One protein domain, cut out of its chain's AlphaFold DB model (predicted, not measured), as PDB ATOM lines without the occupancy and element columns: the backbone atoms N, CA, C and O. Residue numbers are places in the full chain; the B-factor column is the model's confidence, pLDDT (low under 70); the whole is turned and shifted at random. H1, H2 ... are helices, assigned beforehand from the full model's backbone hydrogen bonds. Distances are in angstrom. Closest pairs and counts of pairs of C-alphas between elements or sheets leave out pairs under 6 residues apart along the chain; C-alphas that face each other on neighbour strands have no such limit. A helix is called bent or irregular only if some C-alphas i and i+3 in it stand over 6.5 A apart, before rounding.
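Overview. This is residues 120 to 174 of the 926 residues of an uncharacterized protein of Plasmodium gonderi (UniProt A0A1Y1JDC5). Two helical hairpins, H1 with H2 and then H3 with H4, follow one another along the longest axis, and the chain zigzags through them with each helix running back against the one before. The two hairpins meet each other through few contacts, and the first and last printed residues lie far apart. The printed part has 55 residues with four named helices, in the order H1, H2, H3, H4, and no named strand; the class is all helix. The whole is compact, with a radius of gyration of the C-alphas of 10.7 A, and spans 31 by 23 by 16 A.

Along the chain. H1 covers residues 121 to 132, beginning at C-alpha 121 at (-32.388, -31.339, 15.624), and is 16.9 A long. It is only just irregular: C-alphas 122 and 125 are 6.6 A apart. H2 covers residues 136 to 145, is 13.9 A long and is irregular, with C-alphas 140 and 143 7.9 A apart. H3 covers residues 150 to 158, is 12.2 A long and begins at C-alpha 150 at (-26.151, -46.028, 15.944). H4 covers residues 162 to 173, is 18.9 A long and ends at C-alpha 173 at (-28.097, -58.776, 8.733). It is irregular, with C-alphas 166 and 169 8.0 A apart.

Arrangement. H1 and H2 touch and form a helical hairpin, the closest C-alphas being those of Ala 130 and Lys 136, 5.4 A apart. They run opposite ways at a shallow tilt of 33 degrees, only just short of steep. H2 and H3 are close but not clearly touching, with the closest C-alphas, those of Trp 145 and Lys 153, 7.5 A apart. H1 and H3 are also close but not clearly touching, with the C-alphas of Ile 129 and Ile 157 the closest at 7.7 A, and they run the same way at a shallow tilt of 21 degrees. H3 and H4 touch and form the second helical hairpin, with the C-alphas of Cys 156 and Arg 162 the closest at 5.6 A. They run opposite ways at a shallow tilt of 28 degrees. H2 and H4 only just touch, with 3 pairs of C-alphas within 8 A; H4 touches H2 with residues 162 to 165 alone, and the closest C-alphas are those of Trp 138 and Arg 162, 7.3 A apart. H1 and H4 are apart. The helix packing is mostly aligned: the three touching pairs are at a shallow tilt. In H3 every O i to N i+4 pair is within hydrogen-bond range; in H1 6 of 8 are, in H2 1 of 6 with 5 of 7 O i to N i+3 pairs, and in H4 3 of 8 with 7 of 9.

Size, cuts and confidence. The two C-alphas farthest apart are those of Pro 120 and Cys 174, 32.1 A. The printed part has no cut, and the links H1 to H2, H2 to H3 and H3 to H4 are tight. The mean pLDDT of the printed part is 73.4, and it is under 70 at residues 120 to 125, 133 to 134, 143 and 146.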
ATOM      1  N   PRO A 120     -36.098 -30.047  13.849       46.25
ATOM      2  CA  PRO A 120     -34.871 -29.380  13.392       46.25
ATOM      3  C   PRO A 120     -33.566 -30.031  13.881       46.25
ATOM      4  O   PRO A 120     -32.589 -30.069  13.134       46.25
ATOM      5  N   HIS A 121     -33.559 -30.635  15.075       49.09
ATOM      6  CA  HIS A 121     -32.388 -31.339  15.624       49.09
ATOM      7  C   HIS A 121     -31.883 -32.508  14.754       49.09
ATOM      8  O   HIS A 121     -30.760 -32.969  14.934       49.09
ATOM      9  N   LYS A 122     -32.686 -32.995  13.796       53.81
ATOM     10  CA  LYS A 122     -32.339 -34.125  12.919       53.81
ATOM     11  C   LYS A 122     -31.258 -33.793  11.885       53.81
ATOM     12  O   LYS A 122     -30.473 -34.672  11.535       53.81
ATOM     13  N   LEU A 123     -31.202 -32.544  11.412       59.34
ATOM     14  CA  LEU A 123     -30.109 -32.073  10.552       59.34
ATOM     15  C   LEU A 123     -28.919 -31.551  11.365       59.34
ATOM     16  O   LEU A 123     -27.812 -31.532  10.842       59.34
ATOM     17  N   GLU A 124     -29.113 -31.169  12.628       62.19
ATOM     18  CA  GLU A 124     -28.093 -30.509  13.457       62.19
ATOM     19  C   GLU A 124     -26.825 -31.373  13.640       62.19
ATOM     20  O   GLU A 124     -25.711 -30.871  13.472       62.19
ATOM     21  N   ASP A 125     -26.979 -32.689  13.843       69.31
ATOM     22  CA  ASP A 125     -25.865 -33.657  13.861       69.31
ATOM     23  C   ASP A 125     -25.120 -33.731  12.513       69.31
ATOM     24  O   ASP A 125     -23.892 -33.803  12.471       69.31
ATOM     25  N   LEU A 126     -25.852 -33.726  11.393       71.12
ATOM     26  CA  LEU A 126     -25.287 -33.856  10.045       71.12
ATOM     27  C   LEU A 126     -24.641 -32.562   9.552       71.12
ATOM     28  O   LEU A 126     -23.628 -32.615   8.859       71.12
ATOM     29  N   GLU A 127     -25.192 -31.407   9.918       71.88
ATOM     30  CA  GLU A 127     -24.565 -30.107   9.707       71.88
ATOM     31  C   GLU A 127     -23.295 -29.970  10.541       71.88
ATOM     32  O   GLU A 127     -22.292 -29.477  10.019       71.88
ATOM     33  N   TRP A 128     -23.288 -30.469  11.785       78.75
ATOM     34  CA  TRP A 128     -22.060 -30.536  12.570       78.75
ATOM     35  C   TRP A 128     -21.017 -31.442  11.900       78.75
ATOM     36  O   TRP A 128     -19.914 -30.967  11.627       78.75
ATOM     37  N   ILE A 129     -21.359 -32.682  11.527       73.31
ATOM     38  CA  ILE A 129     -20.434 -33.602  10.836       73.31
ATOM     39  C   ILE A 129     -19.937 -33.003   9.507       73.31
ATOM     40  O   ILE A 129     -18.739 -33.056   9.222       73.31
ATOM     41  N   ALA A 130     -20.806 -32.374   8.710       73.44
ATOM     42  CA  ALA A 130     -20.421 -31.691   7.471       73.44
ATOM     43  C   ALA A 130     -19.503 -30.477   7.715       73.44
ATOM     44  O   ALA A 130     -18.688 -30.152   6.854       73.44
ATOM     45  N   SER A 131     -19.610 -29.811   8.871       72.00
ATOM     46  CA  SER A 131     -18.721 -28.705   9.262       72.00
ATOM     47  C   SER A 131     -17.372 -29.177   9.820       72.00
ATOM     48  O   SER A 131     -16.348 -28.575   9.514       72.00
ATOM     49  N   GLU A 132     -17.345 -30.278  10.576       76.38
ATOM     50  CA  GLU A 132     -16.127 -30.841  11.177       76.38
ATOM     51  C   GLU A 132     -15.272 -31.582  10.127       76.38
ATOM     52  O   GLU A 132     -14.046 -31.549  10.173       76.38
ATOM     53  N   THR A 133     -15.914 -32.218   9.138       69.69
ATOM     54  CA  THR A 133     -15.243 -32.954   8.046       69.69
ATOM     55  C   THR A 133     -15.037 -32.132   6.769       69.69
ATOM     56  O   THR A 133     -14.338 -32.584   5.863       69.69
ATOM     57  N   ASN A 134     -15.659 -30.950   6.670       68.06
ATOM     58  CA  ASN A 134     -15.810 -30.131   5.457       68.06
ATOM     59  C   ASN A 134     -16.498 -30.815   4.243       68.06
ATOM     60  O   ASN A 134     -16.657 -30.165   3.205       68.06
ATOM     61  N   ASP A 135     -16.958 -32.074   4.331       73.88
ATOM     62  CA  ASP A 135     -17.687 -32.735   3.234       73.88
ATOM     63  C   ASP A 135     -19.192 -32.410   3.286       73.88
ATOM     64  O   ASP A 135     -19.944 -32.897   4.133       73.88
ATOM     65  N   LYS A 136     -19.674 -31.632   2.310       72.56
ATOM     66  CA  LYS A 136     -21.115 -31.377   2.118       72.56
ATOM     67  C   LYS A 136     -21.897 -32.654   1.764       72.56
ATOM     68  O   LYS A 136     -23.115 -32.679   1.930       72.56
ATOM     69  N   GLY A 137     -21.219 -33.718   1.330       74.12
ATOM     70  CA  GLY A 137     -21.779 -35.035   1.030       74.12
ATOM     71  C   GLY A 137     -22.375 -35.785   2.225       74.12
ATOM     72  O   GLY A 137     -23.070 -36.776   2.015       74.12
ATOM     73  N   TRP A 138     -22.180 -35.329   3.469       76.81
ATOM     74  CA  TRP A 138     -22.965 -35.834   4.607       76.81
ATOM     75  C   TRP A 138     -24.426 -35.365   4.549       76.81
ATOM     76  O   TRP A 138     -25.331 -36.143   4.847       76.81
ATOM     77  N   LEU A 139     -24.675 -34.137   4.077       74.56
ATOM     78  CA  LEU A 139     -26.028 -33.582   3.945       74.56
ATOM     79  C   LEU A 139     -26.837 -34.293   2.852       74.56
ATOM     80  O   LEU A 139     -28.042 -34.440   2.990       74.56
ATOM     81  N   THR A 140     -26.186 -34.821   1.809       74.50
ATOM     82  CA  THR A 140     -26.855 -35.599   0.746       74.50
ATOM     83  C   THR A 140     -27.255 -37.017   1.178       74.50
ATOM     84  O   THR A 140     -27.683 -37.816   0.348       74.50
ATOM     85  N   ILE A 141     -27.048 -37.377   2.451       71.88
ATOM     86  CA  ILE A 141     -27.347 -38.704   3.010       71.88
ATOM     87  C   ILE A 141     -28.305 -38.588   4.219       71.88
ATOM     88  O   ILE A 141     -28.573 -39.588   4.882       71.88
ATOM     89  N   SER A 142     -28.897 -37.408   4.464       72.06
ATOM     90  CA  SER A 142     -29.934 -37.147   5.486       72.06
ATOM     91  C   SER A 142     -30.963 -38.271   5.612       72.06
ATOM     92  O   SER A 142     -31.123 -38.882   6.670       72.06
ATOM     93  N   ASP A 143     -31.574 -38.616   4.485       69.00
ATOM     94  CA  ASP A 143     -32.733 -39.503   4.388       69.00
ATOM     95  C   ASP A 143     -32.376 -40.957   4.744       69.00
ATOM     96  O   ASP A 143     -33.223 -41.758   5.137       69.00
ATOM     97  N   ARG A 144     -31.088 -41.308   4.619       70.38
ATOM     98  CA  ARG A 144     -30.545 -42.625   4.982       70.38
ATOM     99  C   ARG A 144     -29.907 -42.612   6.368       70.38
ATOM    100  O   ARG A 144     -29.852 -43.660   7.007       70.38
ATOM    101  N   TRP A 145     -29.435 -41.453   6.834       75.19
ATOM    102  CA  TRP A 145     -28.814 -41.280   8.142       75.19
ATOM    103  C   TRP A 145     -29.793 -41.619   9.254       75.19
ATOM    104  O   TRP A 145     -29.474 -42.477  10.072       75.19
ATOM    105  N   GLU A 146     -30.992 -41.028   9.269       69.00
ATOM    106  CA  GLU A 146     -31.985 -41.283  10.325       69.00
ATOM    107  C   GLU A 146     -32.201 -42.785  10.554       69.00
ATOM    108  O   GLU A 146     -32.039 -43.266  11.676       69.00
ATOM    109  N   LEU A 147     -32.404 -43.531   9.463       70.00
ATOM    110  CA  LEU A 147     -32.682 -44.968   9.453       70.00
ATOM    111  C   LEU A 147     -31.488 -45.868   9.847       70.00
ATOM    112  O   LEU A 147     -31.679 -47.061  10.075       70.00
ATOM    113  N   CYS A 148     -30.255 -45.351   9.912       70.69
ATOM    114  CA  CYS A 148     -29.077 -46.158  10.252       70.69
ATOM    115  C   CYS A 148     -28.951 -46.428  11.761       70.69
ATOM    116  O   CYS A 148     -29.031 -45.508  12.583       70.69
ATOM    117  N   LYS A 149     -28.640 -47.682  12.124       76.56
ATOM    118  CA  LYS A 149     -28.282 -48.075  13.501       76.56
ATOM    119  C   LYS A 149     -27.089 -47.263  14.023       76.56
ATOM    120  O   LYS A 149     -26.170 -46.933  13.271       76.56
ATOM    121  N   ILE A 150     -27.100 -46.963  15.323       74.31
ATOM    122  CA  ILE A 150     -26.151 -46.028  15.944       74.31
ATOM    123  C   ILE A 150     -24.688 -46.485  15.814       74.31
ATOM    124  O   ILE A 150     -23.819 -45.661  15.551       74.31
ATOM    125  N   ASP A 151     -24.422 -47.792  15.868       80.12
ATOM    126  CA  ASP A 151     -23.078 -48.363  15.687       80.12
ATOM    127  C   ASP A 151     -22.504 -48.053  14.295       80.12
ATOM    128  O   ASP A 151     -21.320 -47.749  14.155       80.12
ATOM    129  N   LEU A 152     -23.359 -48.081  13.263       79.75
ATOM    130  CA  LEU A 152     -22.970 -47.763  11.891       79.75
ATOM    131  C   LEU A 152     -22.729 -46.256  11.732       79.75
ATOM    132  O   LEU A 152     -21.758 -45.873  11.088       79.75
ATOM    133  N   LYS A 153     -23.541 -45.401  12.377       80.38
ATOM    134  CA  LYS A 153     -23.298 -43.946  12.450       80.38
ATOM    135  C   LYS A 153     -21.926 -43.647  13.070       80.38
ATOM    136  O   LYS A 153     -21.122 -42.945  12.459       80.38
ATOM    137  N   TRP A 154     -21.620 -44.248  14.224       78.88
ATOM    138  CA  TRP A 154     -20.311 -44.128  14.881       78.88
ATOM    139  C   TRP A 154     -19.159 -44.645  14.015       78.88
ATOM    140  O   TRP A 154     -18.113 -43.997  13.966       78.88
ATOM    141  N   LEU A 155     -19.334 -45.761  13.300       80.19
ATOM    142  CA  LEU A 155     -18.321 -46.273  12.371       80.19
ATOM    143  C   LEU A 155     -18.059 -45.296  11.218       80.19
ATOM    144  O   LEU A 155     -16.901 -45.024  10.903       80.19
ATOM    145  N   CYS A 156     -19.115 -44.732  10.627       80.12
ATOM    146  CA  CYS A 156     -19.016 -43.758   9.536       80.12
ATOM    147  C   CYS A 156     -18.284 -42.482   9.973       80.12
ATOM    148  O   CYS A 156     -17.420 -42.011   9.240       80.12
ATOM    149  N   ILE A 157     -18.575 -41.972  11.177       78.50
ATOM    150  CA  ILE A 157     -17.874 -40.822  11.771       78.50
ATOM    151  C   ILE A 157     -16.403 -41.175  12.042       78.50
ATOM    152  O   ILE A 157     -15.506 -40.468  11.596       78.50
ATOM    153  N   LYS A 158     -16.135 -42.298  12.726       76.56
ATOM    154  CA  LYS A 158     -14.777 -42.706  13.133       76.56
ATOM    155  C   LYS A 158     -13.842 -42.970  11.945       76.56
ATOM    156  O   LYS A 158     -12.649 -42.713  12.048       76.56
ATOM    157  N   THR A 159     -14.372 -43.500  10.844       73.94
ATOM    158  CA  THR A 159     -13.616 -43.765   9.603       73.94
ATOM    159  C   THR A 159     -13.650 -42.595   8.613       73.94
ATOM    160  O   THR A 159     -13.004 -42.669   7.573       73.94
ATOM    161  N   ASN A 160     -14.427 -41.541   8.902       75.25
ATOM    162  CA  ASN A 160     -14.815 -40.479   7.966       75.25
ATOM    163  C   ASN A 160     -15.270 -41.011   6.585       75.25
ATOM    164  O   ASN A 160     -15.015 -40.407   5.544       75.25
ATOM    165  N   ASN A 161     -15.905 -42.187   6.554       78.12
ATOM    166  CA  ASN A 161     -16.151 -42.927   5.318       78.12
ATOM    167  C   ASN A 161     -17.641 -43.243   5.137       78.12
ATOM    168  O   ASN A 161     -18.130 -44.332   5.451       78.12
ATOM    169  N   ARG A 162     -18.357 -42.279   4.548       76.12
ATOM    170  CA  ARG A 162     -19.793 -42.355   4.222       76.12
ATOM    171  C   ARG A 162     -20.210 -43.557   3.362       76.12
ATOM    172  O   ARG A 162     -21.393 -43.886   3.337       76.12
ATOM    173  N   SER A 163     -19.283 -44.261   2.698       78.38
ATOM    174  CA  SER A 163     -19.626 -45.475   1.935       78.38
ATOM    175  C   SER A 163     -20.070 -46.651   2.818       78.38
ATOM    176  O   SER A 163     -20.831 -47.491   2.345       78.38
ATOM    177  N   TRP A 164     -19.718 -46.680   4.113       80.25
ATOM    178  CA  TRP A 164     -20.263 -47.658   5.071       80.25
ATOM    179  C   TRP A 164     -21.806 -47.600   5.164       80.25
ATOM    180  O   TRP A 164     -22.443 -48.637   5.346       80.25
ATOM    181  N   LEU A 165     -22.433 -46.435   4.937       78.19
ATOM    182  CA  LEU A 165     -23.899 -46.279   4.919       78.19
ATOM    183  C   LEU A 165     -24.570 -47.010   3.739       78.19
ATOM    184  O   LEU A 165     -25.737 -47.383   3.834       78.19
ATOM    185  N   LEU A 166     -23.846 -47.266   2.640       78.06
ATOM    186  CA  LEU A 166     -24.355 -48.060   1.511       78.06
ATOM    187  C   LEU A 166     -24.509 -49.543   1.881       78.06
ATOM    188  O   LEU A 166     -25.371 -50.234   1.348       78.06
ATOM    189  N   TYR A 167     -23.715 -50.017   2.843       76.56
ATOM    190  CA  TYR A 167     -23.713 -51.400   3.309       76.56
ATOM    191  C   TYR A 167     -24.745 -51.655   4.422       76.56
ATOM    192  O   TYR A 167     -24.753 -52.738   5.003       76.56
ATOM    193  N   ARG A 168     -25.644 -50.700   4.714       78.75
ATOM    194  CA  ARG A 168     -26.620 -50.767   5.820       78.75
ATOM    195  C   ARG A 168     -27.384 -52.096   5.890       78.75
ATOM    196  O   ARG A 168     -27.391 -52.716   6.945       78.75
ATOM    197  N   HIS A 169     -27.996 -52.555   4.795       76.12
ATOM    198  CA  HIS A 169     -28.773 -53.807   4.800       76.12
ATOM    199  C   HIS A 169     -27.904 -55.044   5.080       76.12
ATOM    200  O   HIS A 169     -28.331 -55.954   5.785       76.12
ATOM    201  N   LEU A 170     -26.660 -55.053   4.587       78.12
ATOM    202  CA  LEU A 170     -25.692 -56.111   4.877       78.12
ATOM    203  C   LEU A 170     -25.290 -56.052   6.359       78.12
ATOM    204  O   LEU A 170     -25.365 -57.058   7.057       78.12
ATOM    205  N   TRP A 171     -24.951 -54.864   6.871       80.69
ATOM    206  CA  TRP A 171     -24.590 -54.626   8.273       80.69
ATOM    207  C   TRP A 171     -25.699 -55.033   9.250       80.69
ATOM    208  O   TRP A 171     -25.432 -55.671  10.270       80.69
ATOM    209  N   GLU A 172     -26.954 -54.696   8.948       80.69
ATOM    210  CA  GLU A 172     -28.097 -55.049   9.790       80.69
ATOM    211  C   GLU A 172     -28.289 -56.569   9.896       80.69
ATOM    212  O   GLU A 172     -28.605 -57.034  10.993       80.69
ATOM    213  N   ASN A 173     -27.980 -57.315   8.827       75.69
ATOM    214  CA  ASN A 173     -28.097 -58.776   8.733       75.69
ATOM    215  C   ASN A 173     -26.809 -59.555   9.101       75.69
ATOM    216  O   ASN A 173     -26.855 -60.773   9.258       75.69
ATOM    217  N   CYS A 174     -25.655 -58.894   9.244       78.00
ATOM    218  CA  CYS A 174     -24.385 -59.529   9.630       78.00
ATOM    219  C   CYS A 174     -24.398 -60.071  11.070       78.00
ATOM    220  O   CYS A 174     -24.918 -59.408  11.971       78.00
TER     221      CYS A 174